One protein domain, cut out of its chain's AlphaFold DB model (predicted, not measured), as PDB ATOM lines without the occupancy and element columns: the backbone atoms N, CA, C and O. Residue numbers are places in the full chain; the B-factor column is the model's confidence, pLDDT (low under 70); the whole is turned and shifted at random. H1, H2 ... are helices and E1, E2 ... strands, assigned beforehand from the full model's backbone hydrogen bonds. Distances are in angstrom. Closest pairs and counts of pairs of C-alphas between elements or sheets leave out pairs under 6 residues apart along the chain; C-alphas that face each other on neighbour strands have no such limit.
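AT A GLANCE: This is residues 30 to 88 of the 104 residues of an uncharacterized protein of Nocardia tenerifensis (UniProt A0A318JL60). A small, simple sheet of three strands, E1, E2 and E3, stands toward one end of an elongated body, and the short strand E5 passes over one face of it while the four-residue helix H1 only grazes it. From E3 one long link runs to the other end, where the short strand E4 sits apart from the other named elements, and a short link leads from E4 back to E5. The printed part has 59 residues, with one named helix and five named strands in the order H1, E1, E2, E3, E4, E5; the sheet runs E1, E2, E3, antiparallel throughout. The class is mostly strand, though under half of the residues are in named elements. The whole is compact, with a radius of gyration of the C-alphas of 10.6 A, and its C-alphas span 33 by 19 by 17 A.

IN THESE COORDINATES: H1 holds residues 32 to 35 and begins at C-alpha 32, (-43.571, 36.272, 6.063). E1 is residues 38 to 40. E2, residues 46 to 50, is 10.8 A from first to last C-alpha, and E3, residues 59 to 63, is 12.6 A. E4 is residues 75 to 78, 8.2 A long, beginning at C-alpha 75, (-58.696, 49.874, 19.082). E5 is residues 85 to 87 and ends at C-alpha 87, (-38.623, 35.818, 9.429).

HOW THE PARTS SIT: E1, E2 and E3 form a meander, each strand the antiparallel neighbour of the one before. E1 and E2 are a hairpin at 171 degrees, with N 39 and O 48 within hydrogen-bond range at 2.8 A. E2 and E3 are a hairpin at 144 degrees, with N 60 and O 49 at 2.8 A and N 62 and O 47 at 2.9 A. E1 and E3 are the edge strands. H1 only grazes the sheet with its residues 32 to 35; its closest C-alphas to E2 are those of Cys 35 and Arg 50, 5.1 A apart. H1 is too short for any O i to N i+4 pair, and its one O i to N i+3 pair is within range. E5 pairs with no named strand, but residues 86 to 87 of E5 pair with residues 30 to 31, parallel. The closest C-alphas of E2 and E5 are those of Val 46 and Val 86, 7.2 A apart. E4 also pairs with no named strand and is apart from H1, E1, E2, E3 and E5.

THE WHOLE: The two C-alphas farthest apart are those of His 43 and Asn 74, 34.0 A. The printed part has no cut. The link from E3 to E4, 11 residues, is long. The mean pLDDT of the printed part is 85.4, and residues 73 to 76 are under 70.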
ATOM      1  N   ILE A  30     -42.922  34.482  13.774       88.94
ATOM      2  CA  ILE A  30     -43.708  34.117  12.601       88.94
ATOM      3  C   ILE A  30     -42.858  34.248  11.344       88.94
ATOM      4  O   ILE A  30     -41.786  34.857  11.334       88.94
ATOM      5  N   THR A  31     -43.360  33.689  10.250       90.19
ATOM      6  CA  THR A  31     -42.761  33.889   8.929       90.19
ATOM      7  C   THR A  31     -43.535  34.906   8.104       90.19
ATOM      8  O   THR A  31     -44.708  35.185   8.360       90.19
ATOM      9  N   THR A  32     -42.913  35.400   7.038       86.88
ATOM     10  CA  THR A  32     -43.571  36.272   6.063       86.88
ATOM     11  C   THR A  32     -44.799  35.640   5.391       86.88
ATOM     12  O   THR A  32     -45.661  36.385   4.930       86.88
ATOM     13  N   ALA A  33     -44.954  34.306   5.406       87.06
ATOM     14  CA  ALA A  33     -46.195  33.633   4.984       87.06
ATOM     15  C   ALA A  33     -47.394  34.026   5.857       87.06
ATOM     16  O   ALA A  33     -48.472  34.274   5.332       87.06
ATOM     17  N   HIS A  34     -47.194  34.131   7.171       89.31
ATOM     18  CA  HIS A  34     -48.252  34.501   8.116       89.31
ATOM     19  C   HIS A  34     -48.662  35.968   7.966       89.31
ATOM     20  O   HIS A  34     -49.793  36.337   8.259       89.31
ATOM     21  N   CYS A  35     -47.738  36.803   7.491       87.38
ATOM     22  CA  CYS A  35     -48.002  38.209   7.209       87.38
ATOM     23  C   CYS A  35     -48.794  38.381   5.899       87.38
ATOM     24  O   CYS A  35     -49.496  39.372   5.714       87.38
ATOM     25  N   GLY A  36     -48.655  37.445   4.951       86.94
ATOM     26  CA  GLY A  36     -49.233  37.503   3.604       86.94
ATOM     27  C   GLY A  36     -48.574  38.545   2.690       86.94
ATOM     28  O   GLY A  36     -48.320  38.266   1.521       86.94
ATOM     29  N   TRP A  37     -48.238  39.727   3.217       88.06
ATOM     30  CA  TRP A  37     -47.549  40.789   2.489       88.06
ATOM     31  C   TRP A  37     -46.431  41.419   3.323       88.06
ATOM     32  O   TRP A  37     -46.587  41.666   4.517       88.06
ATOM     33  N   PHE A  38     -45.291  41.684   2.689       91.62
ATOM     34  CA  PHE A  38     -44.113  42.273   3.317       91.62
ATOM     35  C   PHE A  38     -43.250  43.016   2.290       91.62
ATOM     36  O   PHE A  38     -43.418  42.856   1.079       91.62
ATOM     37  N   ARG A  39     -42.318  43.833   2.782       91.25
ATOM     38  CA  ARG A  39     -41.268  44.499   2.010       91.25
ATOM     39  C   ARG A  39     -39.912  44.187   2.620       91.25
ATOM     40  O   ARG A  39     -39.775  44.149   3.843       91.25
ATOM     41  N   LEU A  40     -38.933  43.997   1.748       89.56
ATOM     42  CA  LEU A  40     -37.540  43.843   2.131       89.56
ATOM     43  C   LEU A  40     -36.812  45.189   2.025       89.56
ATOM     44  O   LEU A  40     -37.218  46.040   1.229       89.56
ATOM     45  N   ASP A  41     -35.761  45.372   2.815       86.69
ATOM     46  CA  ASP A  41     -34.786  46.443   2.608       86.69
ATOM     47  C   ASP A  41     -33.765  46.085   1.509       86.69
ATOM     48  O   ASP A  41     -33.825  45.024   0.878       86.69
ATOM     49  N   SER A  42     -32.806  46.986   1.281       85.62
ATOM     50  CA  SER A  42     -31.695  46.798   0.341       85.62
ATOM     51  C   SER A  42     -30.768  45.632   0.695       85.62
ATOM     52  O   SER A  42     -30.043  45.152  -0.174       85.62
ATOM     53  N   HIS A  43     -30.786  45.167   1.945       83.62
ATOM     54  CA  HIS A  43     -29.982  44.051   2.439       83.62
ATOM     55  C   HIS A  43     -30.747  42.718   2.407       83.62
ATOM     56  O   HIS A  43     -30.173  41.668   2.697       83.62
ATOM     57  N   GLY A  44     -32.022  42.734   2.006       82.50
ATOM     58  CA  GLY A  44     -32.879  41.554   1.950       82.50
ATOM     59  C   GLY A  44     -33.491  41.163   3.297       82.50
ATOM     60  O   GLY A  44     -34.074  40.080   3.390       82.50
ATOM     61  N   ALA A  45     -33.391  42.013   4.322       86.75
ATOM     62  CA  ALA A  45     -34.085  41.827   5.592       86.75
ATOM     63  C   ALA A  45     -35.524  42.354   5.501       86.75
ATOM     64  O   ALA A  45     -35.837  43.216   4.680       86.75
ATOM     65  N   VAL A  46     -36.433  41.821   6.323       88.75
ATOM     66  CA  VAL A  46     -37.827  42.290   6.347       88.75
ATOM     67  C   VAL A  46     -37.868  43.665   7.005       88.75
ATOM     68  O   VAL A  46     -37.592  43.778   8.190       88.75
ATOM     69  N   ALA A  47     -38.241  44.688   6.238       91.50
ATOM     70  CA  ALA A  47     -38.319  46.073   6.705       91.50
ATOM     71  C   ALA A  47     -39.746  46.483   7.083       91.50
ATOM     72  O   ALA A  47     -39.965  47.315   7.962       91.50
ATOM     73  N   LYS A  48     -40.743  45.913   6.393       93.25
ATOM     74  CA  LYS A  48     -42.162  46.082   6.722       93.25
ATOM     75  C   LYS A  48     -42.918  44.785   6.499       93.25
ATOM     76  O   LYS A  48     -42.666  44.097   5.513       93.25
ATOM     77  N   ALA A  49     -43.891  44.490   7.345       91.31
ATOM     78  CA  ALA A  49     -44.767  43.338   7.191       91.31
ATOM     79  C   ALA A  49     -46.203  43.711   7.552       91.31
ATOM     80  O   ALA A  49     -46.447  44.543   8.425       91.31
ATOM     81  N   ARG A  50     -47.170  43.122   6.851       91.38
ATOM     82  CA  ARG A  50     -48.570  43.229   7.240       91.38
ATOM     83  C   ARG A  50     -48.735  42.434   8.529       91.38
ATOM     84  O   ARG A  50     -48.378  41.260   8.590       91.38
ATOM     85  N   CYS A  51     -49.245  43.094   9.560       89.88
ATOM     86  CA  CYS A  51     -49.510  42.433  10.826       89.88
ATOM     87  C   CYS A  51     -50.613  41.365  10.638       89.88
ATOM     88  O   CYS A  51     -51.616  41.660   9.984       89.88
ATOM     89  N   PRO A  52     -50.469  40.150  11.205       87.19
ATOM     90  CA  PRO A  52     -51.501  39.107  11.131       87.19
ATOM     91  C   PRO A  52     -52.774  39.439  11.919       87.19
ATOM     92  O   PRO A  52     -53.792  38.766  11.768       87.19
ATOM     93  N   GLY A  53     -52.721  40.450  12.792       85.44
ATOM     94  CA  GLY A  53     -53.873  40.908  13.556       85.44
ATOM     95  C   GLY A  53     -55.016  41.313  12.628       85.44
ATOM     96  O   GLY A  53     -54.842  42.155  11.752       85.44
ATOM     97  N   LEU A  54     -56.204  40.747  12.856       75.81
ATOM     98  CA  LEU A  54     -57.368  40.891  11.973       75.81
ATOM     99  C   LEU A  54     -57.737  42.358  11.680       75.81
ATOM    100  O   LEU A  54     -58.162  42.680  10.575       75.81
ATOM    101  N   PHE A  55     -57.521  43.256  12.648       76.38
ATOM    102  CA  PHE A  55     -57.817  44.686  12.505       76.38
ATOM    103  C   PHE A  55     -56.579  45.559  12.225       76.38
ATOM    104  O   PHE A  55     -56.663  46.783  12.297       76.38
ATOM    105  N   CYS A  56     -55.429  44.954  11.913       79.12
ATOM    106  CA  CYS A  56     -54.234  45.658  11.450       79.12
ATOM    107  C   CYS A  56     -54.157  45.575   9.920       79.12
ATOM    108  O   CYS A  56     -53.587  44.654   9.341       79.12
ATOM    109  N   GLY A  57     -54.755  46.551   9.236       71.12
ATOM    110  CA  GLY A  57     -54.792  46.577   7.768       71.12
ATOM    111  C   GLY A  57     -53.516  47.093   7.092       71.12
ATOM    112  O   GLY A  57     -53.416  47.034   5.871       71.12
ATOM    113  N   GLN A  58     -52.558  47.623   7.855       81.31
ATOM    114  CA  GLN A  58     -51.411  48.366   7.323       81.31
ATOM    115  C   GLN A  58     -50.098  47.576   7.406       81.31
ATOM    116  O   GLN A  58     -49.936  46.668   8.224       81.31
ATOM    117  N   LEU A  59     -49.142  47.946   6.547       88.50
ATOM    118  CA  LEU A  59     -47.753  47.495   6.637       88.50
ATOM    119  C   LEU A  59     -47.088  48.157   7.849       88.50
ATOM    120  O   LEU A  59     -46.878  49.370   7.862       88.50
ATOM    121  N   VAL A  60     -46.726  47.348   8.837       91.31
ATOM    122  CA  VAL A  60     -46.039  47.771  10.059       91.31
ATOM    123  C   VAL A  60     -44.534  47.675   9.842       91.31
ATOM    124  O   VAL A  60     -44.063  46.791   9.124       91.31
ATOM    125  N   ALA A  61     -43.777  48.594  10.438       93.38
ATOM    126  CA  ALA A  61     -42.322  48.514  10.445       93.38
ATOM    127  C   ALA A  61     -41.844  47.246  11.162       93.38
ATOM    128  O   ALA A  61     -42.412  46.837  12.175       93.38
ATOM    129  N   VAL A  62     -40.790  46.642  10.630       91.12
ATOM    130  CA  VAL A  62     -40.043  45.584  11.301       91.12
ATOM    131  C   VAL A  62     -38.695  46.178  11.685       91.12
ATOM    132  O   VAL A  62     -37.952  46.633  10.819       91.12
ATOM    133  N   VAL A  63     -38.425  46.235  12.987       88.94
ATOM    134  CA  VAL A  63     -37.213  46.825  13.569       88.94
ATOM    135  C   VAL A  63     -36.502  45.716  14.321       88.94
ATOM    136  O   VAL A  63     -37.150  44.974  15.050       88.94
ATOM    137  N   ASP A  64     -35.209  45.531  14.060       87.38
ATOM    138  CA  ASP A  64     -34.411  44.440  14.639       87.38
ATOM    139  C   ASP A  64     -35.048  43.047  14.457       87.38
ATOM    140  O   ASP A  64     -34.918  42.144  15.281       87.38
ATOM    141  N   GLY A  65     -35.777  42.869  13.350       86.56
ATOM    142  CA  GLY A  65     -36.456  41.619  13.020       86.56
ATOM    143  C   GLY A  65     -37.760  41.361  13.782       86.56
ATOM    144  O   GLY A  65     -38.307  40.273  13.627       86.56
ATOM    145  N   VAL A  66     -38.293  42.316  14.553       90.06
ATOM    146  CA  VAL A  66     -39.599  42.208  15.234       90.06
ATOM    147  C   VAL A  66     -40.610  43.234  14.722       90.06
ATOM    148  O   VAL A  66     -40.241  44.314  14.267       90.06
ATOM    149  N   LEU A  67     -41.907  42.918  14.797       89.75
ATOM    150  CA  LEU A  67     -42.970  43.886  14.511       89.75
ATOM    151  C   LEU A  67     -42.899  45.050  15.503       89.75
ATOM    152  O   LEU A  67     -43.028  44.852  16.711       89.75
ATOM    153  N   ALA A  68     -42.744  46.268  14.989       90.38
ATOM    154  CA  ALA A  68     -42.752  47.468  15.810       90.38
ATOM    155  C   ALA A  68     -44.096  47.641  16.537       90.38
ATOM    156  O   ALA A  68     -45.143  47.154  16.089       90.38
ATOM    157  N   ALA A  69     -44.071  48.373  17.651       88.44
ATOM    158  CA  ALA A  69     -45.280  48.749  18.368       88.44
ATOM    159  C   ALA A  69     -46.240  49.508  17.441       88.44
ATOM    160  O   ALA A  69     -45.861  50.457  16.756       88.44
ATOM    161  N   HIS A  70     -47.489  49.059  17.412       86.69
ATOM    162  CA  HIS A  70     -48.560  49.668  16.639       86.69
ATOM    163  C   HIS A  70     -49.900  49.363  17.307       86.69
ATOM    164  O   HIS A  70     -50.036  48.375  18.034       86.69
ATOM    165  N   SER A  71     -50.885  50.214  17.056       82.19
ATOM    166  CA  SER A  71     -52.266  50.040  17.494       82.19
ATOM    167  C   SER A  71     -53.175  49.792  16.296       82.19
ATOM    168  O   SER A  71     -52.806  49.993  15.134       82.19
ATOM    169  N   HIS A  72     -54.379  49.316  16.585       75.75
ATOM    170  CA  HIS A  72     -55.408  49.142  15.578       75.75
ATOM    171  C   HIS A  72     -56.125  50.482  15.390       75.75
ATOM    172  O   HIS A  72     -56.380  51.187  16.363       75.75
ATOM    173  N   ALA A  73     -56.522  50.819  14.160       69.00
ATOM    174  CA  ALA A  73     -57.228  52.079  13.895       69.00
ATOM    175  C   ALA A  73     -58.506  52.235  14.747       69.00
ATOM    176  O   ALA A  73     -58.847  53.338  15.156       69.00
ATOM    177  N   ASN A  74     -59.160  51.113  15.065       69.94
ATOM    178  CA  ASN A  74     -60.404  51.068  15.835       69.94
ATOM    179  C   ASN A  74     -60.209  50.609  17.290       69.94
ATOM    180  O   ASN A  74     -61.189  50.466  18.014       69.94
ATOM    181  N   HIS A  75     -58.974  50.322  17.719       67.62
ATOM    182  CA  HIS A  75     -58.696  49.874  19.082       67.62
ATOM    183  C   HIS A  75     -57.335  50.421  19.545       67.62
ATOM    184  O   HIS A  75     -56.299  49.955  19.063       67.62
ATOM    185  N   PRO A  76     -57.311  51.392  20.478       69.75
ATOM    186  CA  PRO A  76     -56.085  52.089  20.869       69.75
ATOM    187  C   PRO A  76     -55.102  51.204  21.648       69.75
ATOM    188  O   PRO A  76     -53.959  51.606  21.856       69.75
ATOM    189  N   ALA A  77     -55.516  50.003  22.067       77.75
ATOM    190  CA  ALA A  77     -54.610  49.053  22.699       77.75
ATOM    191  C   ALA A  77     -53.488  48.619  21.743       77.75
ATOM    192  O   ALA A  77     -53.682  48.504  20.527       77.75
ATOM    193  N   ALA A  78     -52.318  48.342  22.320       79.31
ATOM    194  CA  ALA A  78     -51.194  47.785  21.585       79.31
ATOM    195  C   ALA A  78     -51.594  46.460  20.924       79.31
ATOM    196  O   ALA A  78     -52.252  45.614  21.534       79.31
ATOM    197  N   CYS A  79     -51.191  46.279  19.667       85.81
ATOM    198  CA  CYS A  79     -51.411  45.027  18.966       85.81
ATOM    199  C   CYS A  79     -50.668  43.887  19.674       85.81
ATOM    200  O   CYS A  79     -49.475  44.002  19.947       85.81
ATOM    201  N   ALA A  80     -51.341  42.755  19.889       85.19
ATOM    202  CA  ALA A  80     -50.752  41.567  20.519       85.19
ATOM    203  C   ALA A  80     -49.561  40.973  19.739       85.19
ATOM    204  O   ALA A  80     -48.796  40.183  20.282       85.19
ATOM    205  N   TRP A  81     -49.406  41.349  18.466       87.44
ATOM    206  CA  TRP A  81     -48.299  40.924  17.611       87.44
ATOM    207  C   TRP A  81     -47.093  41.871  17.663       87.44
ATOM    208  O   TRP A  81     -46.066  41.575  17.054       87.44
ATOM    209  N   ALA A  82     -47.190  43.012  18.351       87.06
ATOM    210  CA  ALA A  82     -46.035  43.874  18.576       87.06
ATOM    211  C   ALA A  82     -44.954  43.113  19.365       87.06
ATOM    212  O   ALA A  82     -45.253  42.414  20.329       87.06
ATOM    213  N   GLY A  83     -43.697  43.228  18.935       86.56
ATOM    214  CA  GLY A  83     -42.565  42.495  19.509       86.56
ATOM    215  C   GLY A  83     -42.399  41.055  19.007       86.56
ATOM    216  O   GLY A  83     -41.397  40.421  19.326       86.56
ATOM    217  N   VAL A  84     -43.321  40.534  18.188       89.88
ATOM    218  CA  VAL A  84     -43.176  39.204  17.570       89.88
ATOM    219  C   VAL A  84     -42.146  39.261  16.442       89.88
ATOM    220  O   VAL A  84     -42.194  40.149  15.588       89.88
ATOM    221  N   GLY A  85     -41.234  38.286  16.409       90.00
ATOM    222  CA  GLY A  85     -40.210  38.177  15.368       90.00
ATOM    223  C   GLY A  85     -40.791  37.836  13.995       90.00
ATOM    224  O   GLY A  85     -41.634  36.951  13.886       90.00
ATOM    225  N   VAL A  86     -40.313  38.480  12.929       89.31
ATOM    226  CA  VAL A  86     -40.719  38.214  11.542       89.31
ATOM    227  C   VAL A  86     -39.534  37.695  10.745       89.31
ATOM    228  O   VAL A  86     -38.520  38.371  10.586       89.31
ATOM    229  N   ARG A  87     -39.679  36.488  10.196       86.62
ATOM    230  CA  ARG A  87     -38.623  35.818   9.429       86.62
ATOM    231  C   ARG A  87     -39.035  35.586   7.977       86.62
ATOM    232  O   ARG A  87     -40.168  35.178   7.720       86.62
ATOM    233  N   PRO A  88     -38.145  35.791   6.998       81.88
ATOM    234  CA  PRO A  88     -38.432  35.401   5.626       81.88
ATOM    235  C   PRO A  88     -38.532  33.873   5.523       81.88
ATOM    236  O   PRO A  88     -37.774  33.142   6.161       81.88
TER     237      PRO A  88